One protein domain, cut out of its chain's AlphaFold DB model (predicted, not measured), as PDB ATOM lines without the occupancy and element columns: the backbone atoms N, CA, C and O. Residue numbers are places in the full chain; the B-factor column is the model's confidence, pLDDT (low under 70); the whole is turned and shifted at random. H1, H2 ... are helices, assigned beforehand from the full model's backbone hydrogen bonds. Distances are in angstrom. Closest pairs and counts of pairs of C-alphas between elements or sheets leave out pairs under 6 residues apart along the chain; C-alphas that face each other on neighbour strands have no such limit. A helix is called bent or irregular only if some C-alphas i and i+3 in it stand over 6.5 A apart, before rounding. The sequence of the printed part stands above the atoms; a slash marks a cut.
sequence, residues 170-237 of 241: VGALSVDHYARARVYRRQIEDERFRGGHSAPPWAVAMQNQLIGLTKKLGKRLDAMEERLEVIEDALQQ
ATOM      1  N   VAL A 170     -34.820  14.257  39.065       52.28
ATOM      2  CA  VAL A 170     -33.632  14.451  38.210       52.28
ATOM      3  C   VAL A 170     -32.651  15.455  38.836       52.28
ATOM      4  O   VAL A 170     -31.437  15.244  38.790       52.28
ATOM      5  N   GLY A 171     -33.155  16.515  39.475       47.84
ATOM      6  CA  GLY A 171     -32.349  17.468  40.244       47.84
ATOM      7  C   GLY A 171     -31.685  16.847  41.478       47.84
ATOM      8  O   GLY A 171     -30.514  17.113  41.745       47.84
ATOM      9  N   ALA A 172     -32.384  15.962  42.191       44.62
ATOM     10  CA  ALA A 172     -31.853  15.224  43.335       44.62
ATOM     11  C   ALA A 172     -30.771  14.212  42.914       44.62
ATOM     12  O   ALA A 172     -29.708  14.152  43.536       44.62
ATOM     13  N   LEU A 173     -30.971  13.504  41.795       46.56
ATOM     14  CA  LEU A 173     -29.958  12.625  41.195       46.56
ATOM     15  C   LEU A 173     -28.685  13.392  40.798       46.56
ATOM     16  O   LEU A 173     -27.584  12.854  40.908       46.56
ATOM     17  N   SER A 174     -28.818  14.652  40.376       51.31
ATOM     18  CA  SER A 174     -27.698  15.545  40.050       51.31
ATOM     19  C   SER A 174     -26.836  15.880  41.278       51.31
ATOM     20  O   SER A 174     -25.607  15.798  41.204       51.31
ATOM     21  N   VAL A 175     -27.453  16.179  42.426       50.91
ATOM     22  CA  VAL A 175     -26.731  16.536  43.663       50.91
ATOM     23  C   VAL A 175     -25.984  15.330  44.243       50.91
ATOM     24  O   VAL A 175     -24.805  15.451  44.590       50.91
ATOM     25  N   ASP A 176     -26.612  14.153  44.257       55.47
ATOM     26  CA  ASP A 176     -25.982  12.899  44.692       55.47
ATOM     27  C   ASP A 176     -24.838  12.468  43.767       55.47
ATOM     28  O   ASP A 176     -23.782  12.007  44.222       55.47
ATOM     29  N   HIS A 177     -25.007  12.659  42.458       49.69
ATOM     30  CA  HIS A 177     -23.956  12.403  41.477       49.69
ATOM     31  C   HIS A 177     -22.753  13.333  41.694       49.69
ATOM     32  O   HIS A 177     -21.604  12.884  41.661       49.69
ATOM     33  N   TYR A 178     -23.000  14.610  41.997       49.84
ATOM     34  CA  TYR A 178     -21.950  15.592  42.269       49.84
ATOM     35  C   TYR A 178     -21.211  15.310  43.586       49.84
ATOM     36  O   TYR A 178     -19.983  15.430  43.657       49.84
ATOM     37  N   ALA A 179     -21.930  14.876  44.625       53.09
ATOM     38  CA  ALA A 179     -21.345  14.472  45.901       53.09
ATOM     39  C   ALA A 179     -20.441  13.236  45.746       53.09
ATOM     40  O   ALA A 179     -19.295  13.248  46.210       53.09
ATOM     41  N   ARG A 180     -20.898  12.209  45.014       57.94
ATOM     42  CA  ARG A 180     -20.094  11.016  44.691       57.94
ATOM     43  C   ARG A 180     -18.860  11.360  43.857       57.94
ATOM     44  O   ARG A 180     -17.762  10.926  44.199       57.94
ATOM     45  N   ALA A 181     -18.993  12.202  42.831       58.19
ATOM     46  CA  ALA A 181     -17.864  12.649  42.007       58.19
ATOM     47  C   ALA A 181     -16.769  13.357  42.829       58.19
ATOM     48  O   ALA A 181     -15.577  13.212  42.545       58.19
ATOM     49  N   ARG A 182     -17.149  14.089  43.885       63.50
ATOM     50  CA  ARG A 182     -16.209  14.777  44.785       63.50
ATOM     51  C   ARG A 182     -15.437  13.811  45.686       63.50
ATOM     52  O   ARG A 182     -14.246  14.022  45.908       63.50
ATOM     53  N   VAL A 183     -16.091  12.755  46.172       68.06
ATOM     54  CA  VAL A 183     -15.440  11.678  46.940       68.06
ATOM     55  C   VAL A 183     -14.433  10.931  46.063       68.06
ATOM     56  O   VAL A 183     -13.286  10.758  46.474       68.06
ATOM     57  N   TYR A 184     -14.813  10.588  44.828       64.00
ATOM     58  CA  TYR A 184     -13.919   9.907  43.888       64.00
ATOM     59  C   TYR A 184     -12.706  10.753  43.499       64.00
ATOM     60  O   TYR A 184     -11.593  10.236  43.454       64.00
ATOM     61  N   ARG A 185     -12.881  12.065  43.285       64.75
ATOM     62  CA  ARG A 185     -11.761  12.972  42.982       64.75
ATOM     63  C   ARG A 185     -10.706  12.964  44.091       64.75
ATOM     64  O   ARG A 185      -9.520  12.876  43.803       64.75
ATOM     65  N   ARG A 186     -11.150  12.978  45.349       66.19
ATOM     66  CA  ARG A 186     -10.259  12.956  46.513       66.19
ATOM     67  C   ARG A 186      -9.520  11.623  46.660       66.19
ATOM     68  O   ARG A 186      -8.350  11.619  47.014       66.19
ATOM     69  N   GLN A 187     -10.177  10.506  46.345       65.25
ATOM     70  CA  GLN A 187      -9.531   9.188  46.321       65.25
ATOM     71  C   GLN A 187      -8.463   9.086  45.221       65.25
ATOM     72  O   GLN A 187      -7.383   8.567  45.477       65.25
ATOM     73  N   ILE A 188      -8.731   9.632  44.030       63.09
ATOM     74  CA  ILE A 188      -7.758   9.682  42.925       63.09
ATOM     75  C   ILE A 188      -6.540  10.540  43.303       63.09
ATOM     76  O   ILE A 188      -5.405  10.168  43.007       63.09
ATOM     77  N   GLU A 189      -6.755  11.679  43.964       64.88
ATOM     78  CA  GLU A 189      -5.678  12.552  44.452       64.88
ATOM     79  C   GLU A 189      -4.823  11.866  45.534       64.88
ATOM     80  O   GLU A 189      -3.594  11.908  45.452       64.88
ATOM     81  N   ASP A 190      -5.452  11.169  46.487       63.44
ATOM     82  CA  ASP A 190      -4.760  10.407  47.535       63.44
ATOM     83  C   ASP A 190      -3.931   9.240  46.961       63.44
ATOM     84  O   ASP A 190      -2.827   8.972  47.442       63.44
ATOM     85  N   GLU A 191      -4.422   8.542  45.930       59.22
ATOM     86  CA  GLU A 191      -3.684   7.449  45.279       59.22
ATOM     87  C   GLU A 191      -2.532   7.959  44.401       59.22
ATOM     88  O   GLU A 191      -1.446   7.373  44.406       59.22
ATOM     89  N   ARG A 192      -2.705   9.106  43.733       60.44
ATOM     90  CA  ARG A 192      -1.637   9.772  42.970       60.44
ATOM     91  C   ARG A 192      -0.515  10.283  43.878       60.44
ATOM     92  O   ARG A 192       0.652  10.239  43.494       60.44
ATOM     93  N   PHE A 193      -0.847  10.723  45.095       57.34
ATOM     94  CA  PHE A 193       0.127  11.159  46.100       57.34
ATOM     95  C   PHE A 193       0.977  10.002  46.659       57.34
ATOM     96  O   PHE A 193       2.121  10.212  47.049       57.34
ATOM     97  N   ARG A 194       0.470   8.758  46.640       62.41
ATOM     98  CA  ARG A 194       1.205   7.554  47.079       62.41
ATOM     99  C   ARG A 194       2.183   6.988  46.035       62.41
ATOM    100  O   ARG A 194       2.679   5.881  46.216       62.41
ATOM    101  N   GLY A 195       2.485   7.729  44.965       50.47
ATOM    102  CA  GLY A 195       3.512   7.357  43.981       50.47
ATOM    103  C   GLY A 195       3.050   6.395  42.879       50.47
ATOM    104  O   GLY A 195       3.873   5.904  42.109       50.47
ATOM    105  N   GLY A 196       1.745   6.133  42.757       54.88
ATOM    106  CA  GLY A 196       1.185   5.414  41.614       54.88
ATOM    107  C   GLY A 196       1.028   6.345  40.410       54.88
ATOM    108  O   GLY A 196       0.078   7.117  40.346       54.88
ATOM    109  N   HIS A 197       1.927   6.273  39.426       56.34
ATOM    110  CA  HIS A 197       1.826   7.052  38.176       56.34
ATOM    111  C   HIS A 197       0.708   6.575  37.223       56.34
ATOM    112  O   HIS A 197       0.546   7.123  36.135       56.34
ATOM    113  N   SER A 198      -0.072   5.569  37.627       66.62
ATOM    114  CA  SER A 198      -1.124   4.938  36.833       66.62
ATOM    115  C   SER A 198      -2.491   5.188  37.466       66.62
ATOM    116  O   SER A 198      -2.656   5.013  38.674       66.62
ATOM    117  N   ALA A 199      -3.466   5.598  36.651       67.44
ATOM    118  CA  ALA A 199      -4.844   5.739  37.101       67.44
ATOM    119  C   ALA A 199      -5.391   4.370  37.560       67.44
ATOM    120  O   ALA A 199      -5.138   3.356  36.903       67.44
ATOM    121  N   PRO A 200      -6.167   4.315  38.652       73.19
ATOM    122  CA  PRO A 200      -6.715   3.061  39.155       73.19
ATOM    123  C   PRO A 200      -7.604   2.378  38.104       73.19
ATOM    124  O   PRO A 200      -8.351   3.073  37.408       73.19
ATOM    125  N   PRO A 201      -7.621   1.035  38.010       76.56
ATOM    126  CA  PRO A 201      -8.431   0.319  37.018       76.56
ATOM    127  C   PRO A 201      -9.922   0.694  37.039       76.56
ATOM    128  O   PRO A 201     -10.556   0.801  35.990       76.56
ATOM    129  N   TRP A 202     -10.478   0.963  38.225       77.56
ATOM    130  CA  TRP A 202     -11.868   1.403  38.377       77.56
ATOM    131  C   TRP A 202     -12.101   2.817  37.820       77.56
ATOM    132  O   TRP A 202     -13.154   3.083  37.241       77.56
ATOM    133  N   ALA A 203     -11.118   3.714  37.940       73.75
ATOM    134  CA  ALA A 203     -11.204   5.078  37.429       73.75
ATOM    135  C   ALA A 203     -11.151   5.088  35.896       73.75
ATOM    136  O   ALA A 203     -11.935   5.788  35.257       73.75
ATOM    137  N   VAL A 204     -10.300   4.243  35.303       77.88
ATOM    138  CA  VAL A 204     -10.242   4.031  33.848       77.88
ATOM    139  C   VAL A 204     -11.559   3.444  33.330       77.88
ATOM    140  O   VAL A 204     -12.100   3.919  32.333       77.88
ATOM    141  N   ALA A 205     -12.132   2.458  34.028       75.69
ATOM    142  CA  ALA A 205     -13.429   1.884  33.669       75.69
ATOM    143  C   ALA A 205     -14.565   2.924  33.726       75.69
ATOM    144  O   ALA A 205     -15.379   3.002  32.805       75.69
ATOM    145  N   MET A 206     -14.587   3.767  34.761       77.19
ATOM    146  CA  MET A 206     -15.563   4.850  34.902       77.19
ATOM    147  C   MET A 206     -15.393   5.922  33.816       77.19
ATOM    148  O   MET A 206     -16.380   6.381  33.241       77.19
ATOM    149  N   GLN A 207     -14.154   6.289  33.480       78.44
ATOM    150  CA  GLN A 207     -13.862   7.214  32.385       78.44
ATOM    151  C   GLN A 207     -14.347   6.657  31.041       78.44
ATOM    152  O   GLN A 207     -14.984   7.377  30.274       78.44
ATOM    153  N   ASN A 208     -14.135   5.366  30.780       83.12
ATOM    154  CA  ASN A 208     -14.638   4.705  29.576       83.12
ATOM    155  C   ASN A 208     -16.175   4.665  29.531       83.12
ATOM    156  O   ASN A 208     -16.757   4.897  28.471       83.12
ATOM    157  N   GLN A 209     -16.847   4.439  30.667       80.75
ATOM    158  CA  GLN A 209     -18.309   4.533  30.749       80.75
ATOM    159  C   GLN A 209     -18.812   5.952  30.460       80.75
ATOM    160  O   GLN A 209     -19.751   6.113  29.681       80.75
ATOM    161  N   LEU A 210     -18.171   6.979  31.023       81.00
ATOM    162  CA  LEU A 210     -18.510   8.380  30.754       81.00
ATOM    163  C   LEU A 210     -18.328   8.729  29.275       81.00
ATOM    164  O   LEU A 210     -19.234   9.303  28.679       81.00
ATOM    165  N   ILE A 211     -17.219   8.313  28.657       81.19
ATOM    166  CA  ILE A 211     -16.984   8.477  27.213       81.19
ATOM    167  C   ILE A 211     -18.067   7.756  26.392       81.19
ATOM    168  O   ILE A 211     -18.513   8.255  25.360       81.19
ATOM    169  N   GLY A 212     -18.517   6.580  26.834       86.94
ATOM    170  CA  GLY A 212     -19.621   5.864  26.195       86.94
ATOM    171  C   GLY A 212     -20.942   6.634  26.268       86.94
ATOM    172  O   GLY A 212     -21.661   6.735  25.272       86.94
ATOM    173  N   LEU A 213     -21.250   7.218  27.428       87.38
ATOM    174  CA  LEU A 213     -22.456   8.019  27.633       87.38
ATOM    175  C   LEU A 213     -22.430   9.320  26.829       87.38
ATOM    176  O   LEU A 213     -23.440   9.649  26.211       87.38
ATOM    177  N   THR A 214     -21.299  10.027  26.771       83.25
ATOM    178  CA  THR A 214     -21.180  11.259  25.974       83.25
ATOM    179  C   THR A 214     -21.349  10.977  24.488       83.25
ATOM    180  O   THR A 214     -22.101  11.682  23.823       83.25
ATOM    181  N   LYS A 215     -20.770   9.884  23.976       85.88
ATOM    182  CA  LYS A 215     -21.006   9.430  22.595       85.88
ATOM    183  C   LYS A 215     -22.476   9.101  22.336       85.88
ATOM    184  O   LYS A 215     -23.004   9.436  21.281       85.88
ATOM    185  N   LYS A 216     -23.152   8.446  23.286       89.69
ATOM    186  CA  LYS A 216     -24.579   8.112  23.161       89.69
ATOM    187  C   LYS A 216     -25.467   9.357  23.189       89.69
ATOM    188  O   LYS A 216     -26.467   9.386  22.482       89.69
ATOM    189  N   LEU A 217     -25.119  10.359  23.995       89.38
ATOM    190  CA  LEU A 217     -25.813  11.646  24.031       89.38
ATOM    191  C   LEU A 217     -25.584  12.446  22.746       89.38
ATOM    192  O   LEU A 217     -26.561  12.948  22.210       89.38
ATOM    193  N   GLY A 218     -24.354  12.479  22.220       86.44
ATOM    194  CA  GLY A 218     -24.040  13.104  20.928       86.44
ATOM    195  C   GLY A 218     -24.922  12.557  19.807       86.44
ATOM    196  O   GLY A 218     -25.717  13.294  19.250       86.44
ATOM    197  N   LYS A 219     -24.954  11.228  19.630       90.44
ATOM    198  CA  LYS A 219     -25.830  10.583  18.633       90.44
ATOM    199  C   LYS A 219     -27.317  10.922  18.779       90.44
ATOM    200  O   LYS A 219     -28.060  10.859  17.809       90.44
ATOM    201  N   ARG A 220     -27.782  11.188  20.004       91.31
ATOM    202  CA  ARG A 220     -29.176  11.584  20.244       91.31
ATOM    203  C   ARG A 220     -29.426  13.041  19.890       91.31
ATOM    204  O   ARG A 220     -30.540  13.333  19.482       91.31
ATOM    205  N   LEU A 221     -28.443  13.915  20.093       89.75
ATOM    206  CA  LEU A 221     -28.515  15.309  19.666       89.75
ATOM    207  C   LEU A 221     -28.517  15.386  18.142       89.75
ATOM    208  O   LEU A 221     -29.449  15.970  17.608       89.75
ATOM    209  N   ASP A 222     -27.604  14.679  17.472       90.69
ATOM    210  CA  ASP A 222     -27.548  14.620  16.004       90.69
ATOM    211  C   ASP A 222     -28.893  14.137  15.420       90.69
ATOM    212  O   ASP A 222     -29.466  14.751  14.528       90.69
ATOM    213  N   ALA A 223     -29.478  13.081  16.000       91.25
ATOM    214  CA  ALA A 223     -30.789  12.577  15.580       91.25
ATOM    215  C   ALA A 223     -31.966  13.511  15.925       91.25
ATOM    216  O   ALA A 223     -33.057  13.355  15.380       91.25
ATOM    217  N   MET A 224     -31.813  14.421  16.891       93.31
ATOM    218  CA  MET A 224     -32.816  15.456  17.162       93.31
ATOM    219  C   MET A 224     -32.678  16.620  16.183       93.31
ATOM    220  O   MET A 224     -33.703  17.149  15.773       93.31
ATOM    221  N   GLU A 225     -31.453  16.974  15.799       95.00
ATOM    222  CA  GLU A 225     -31.148  18.001  14.800       95.00
ATOM    223  C   GLU A 225     -31.698  17.609  13.423       95.00
ATOM    224  O   GLU A 225     -32.512  18.343  12.876       95.00
ATOM    225  N   GLU A 226     -31.437  16.383  12.956       95.19
ATOM    226  CA  GLU A 226     -32.008  15.855  11.700       95.19
ATOM    227  C   GLU A 226     -33.549  15.876  11.704       95.19
ATOM    228  O   GLU A 226     -34.205  16.174  10.708       95.19
ATOM    229  N   ARG A 227     -34.171  15.595  12.855       95.62
ATOM    230  CA  ARG A 227     -35.635  15.664  12.987       95.62
ATOM    231  C   ARG A 227     -36.168  17.090  12.960       95.62
ATOM    232  O   ARG A 227     -37.319  17.264  12.572       95.62
ATOM    233  N   LEU A 228     -35.395  18.067  13.431       92.81
ATOM    234  CA  LEU A 228     -35.770  19.475  13.355       92.81
ATOM    235  C   LEU A 228     -35.689  19.967  11.910       92.81
ATOM    236  O   LEU A 228     -36.651  20.582  11.470       92.81
ATOM    237  N   GLU A 229     -34.648  19.596  11.162       93.50
ATOM    238  CA  GLU A 229     -34.518  19.930   9.732       93.50
ATOM    239  C   GLU A 229     -35.729  19.437   8.924       93.50
ATOM    240  O   GLU A 229     -36.362  20.209   8.211       93.50
ATOM    241  N   VAL A 230     -36.153  18.183   9.122       95.44
ATOM    242  CA  VAL A 230     -37.348  17.634   8.446       95.44
ATOM    243  C   VAL A 230     -38.627  18.405   8.799       95.44
ATOM    244  O   VAL A 230     -39.524  18.540   7.966       95.44
ATOM    245  N   ILE A 231     -38.748  18.887  10.040       93.62
ATOM    246  CA  ILE A 231     -39.906  19.684  10.470       93.62
ATOM    247  C   ILE A 231     -39.856  21.081   9.845       93.62
ATOM    248  O   ILE A 231     -40.893  21.575   9.410       93.62
ATOM    249  N   GLU A 232     -38.683  21.711   9.795       93.50
ATOM    250  CA  GLU A 232     -38.487  23.018   9.162       93.50
ATOM    251  C   GLU A 232     -38.809  22.964   7.663       93.50
ATOM    252  O   GLU A 232     -39.583  23.793   7.184       93.50
ATOM    253  N   ASP A 233     -38.342  21.935   6.953       93.94
ATOM    254  CA  ASP A 233     -38.659  21.712   5.536       93.94
ATOM    255  C   ASP A 233     -40.164  21.517   5.302       93.94
ATOM    256  O   ASP A 233     -40.738  22.077   4.365       93.94
ATOM    257  N   ALA A 234     -40.829  20.744   6.166       91.25
ATOM    258  CA  ALA A 234     -42.270  20.531   6.081       91.25
ATOM    259  C   ALA A 234     -43.059  21.828   6.324       91.25
ATOM    260  O   ALA A 234     -44.050  22.079   5.641       91.25
ATOM    261  N   LEU A 235     -42.618  22.667   7.268       91.00
ATOM    262  CA  LEU A 235     -43.235  23.971   7.526       91.00
ATOM    263  C   LEU A 235     -43.040  24.934   6.352       91.00
ATOM    264  O   LEU A 235     -43.967  25.670   6.012       91.00
ATOM    265  N   GLN A 236     -41.868  24.920   5.714       89.56
ATOM    266  CA  GLN A 236     -41.598  25.754   4.546       89.56
ATOM    267  C   GLN A 236     -42.512  25.374   3.373       89.56
ATOM    268  O   GLN A 236     -43.151  26.250   2.799       89.56
ATOM    269  N   GLN A 237     -42.688  24.076   3.107       86.81
ATOM    270  CA  GLN A 237     -43.604  23.585   2.068       86.81
ATOM    271  C   GLN A 237     -45.064  23.993   2.316       86.81
ATOM    272  O   GLN A 237     -45.761  24.332   1.371       86.81
TER     273      GLN A 237
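What this domain is: This is residues 170 to 237 of the 241 residues of the protein "Predicted protein" of Phaeodactylum tricornutum (strain CCAP 1055/1) (UniProt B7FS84). A long straight helix, H2, makes the length of this domain, and a shorter helix, H1, joins it through a loop at one end and folds back at an angle, a narrow open V with the loop at its point. The arms spread away from that point, and residues 170 to 183 of H1 and 204 to 237 of H2 stand free. The printed part has 68 residues with two named helices, H1 then H2 along the chain, and no named strand; the class is all helix. The whole is extended, with a radius of gyration of the C-alphas of 19.5 A, and spans 65 by 28 by 13 A, a rod in outline.

Where its parts are: H2 is the longest helix, residues 201 to 237, and measures 54.8 A from its first to its last C-alpha. It begins at C-alpha 201 at (-8.431, 0.319, 37.018) and ends at C-alpha 237 at (-43.604, 23.585, 2.068). H1, residues 170 to 193, measures 34.8 A and begins at C-alpha 170 at (-33.632, 14.451, 38.210). Neither helix is bent.

How they stand to each other: H2 and H1 are close but not clearly touching, with 1 pair of C-alphas within 8 A. Their closest C-alphas, those of Ala 203 and Ile 188, are 8.0 A apart. The two run opposite ways at a steep tilt of 38 degrees, only just past shallow. Their centres are 24.9 A apart. Every O i to N i+4 pair in H1 is within hydrogen-bond range, and in H2 32 of 33 are.

The domain as a whole: The two C-alphas farthest apart, those of Arg 194 and Gln 237, are 65.5 A from each other. The printed part has no cut, and the link from H1 to H2, of 7 residues, is short. The mean pLDDT of the printed part is 74.0; it is 87 in H2 and 57 in H1, and residues 170 to 199 are under 70.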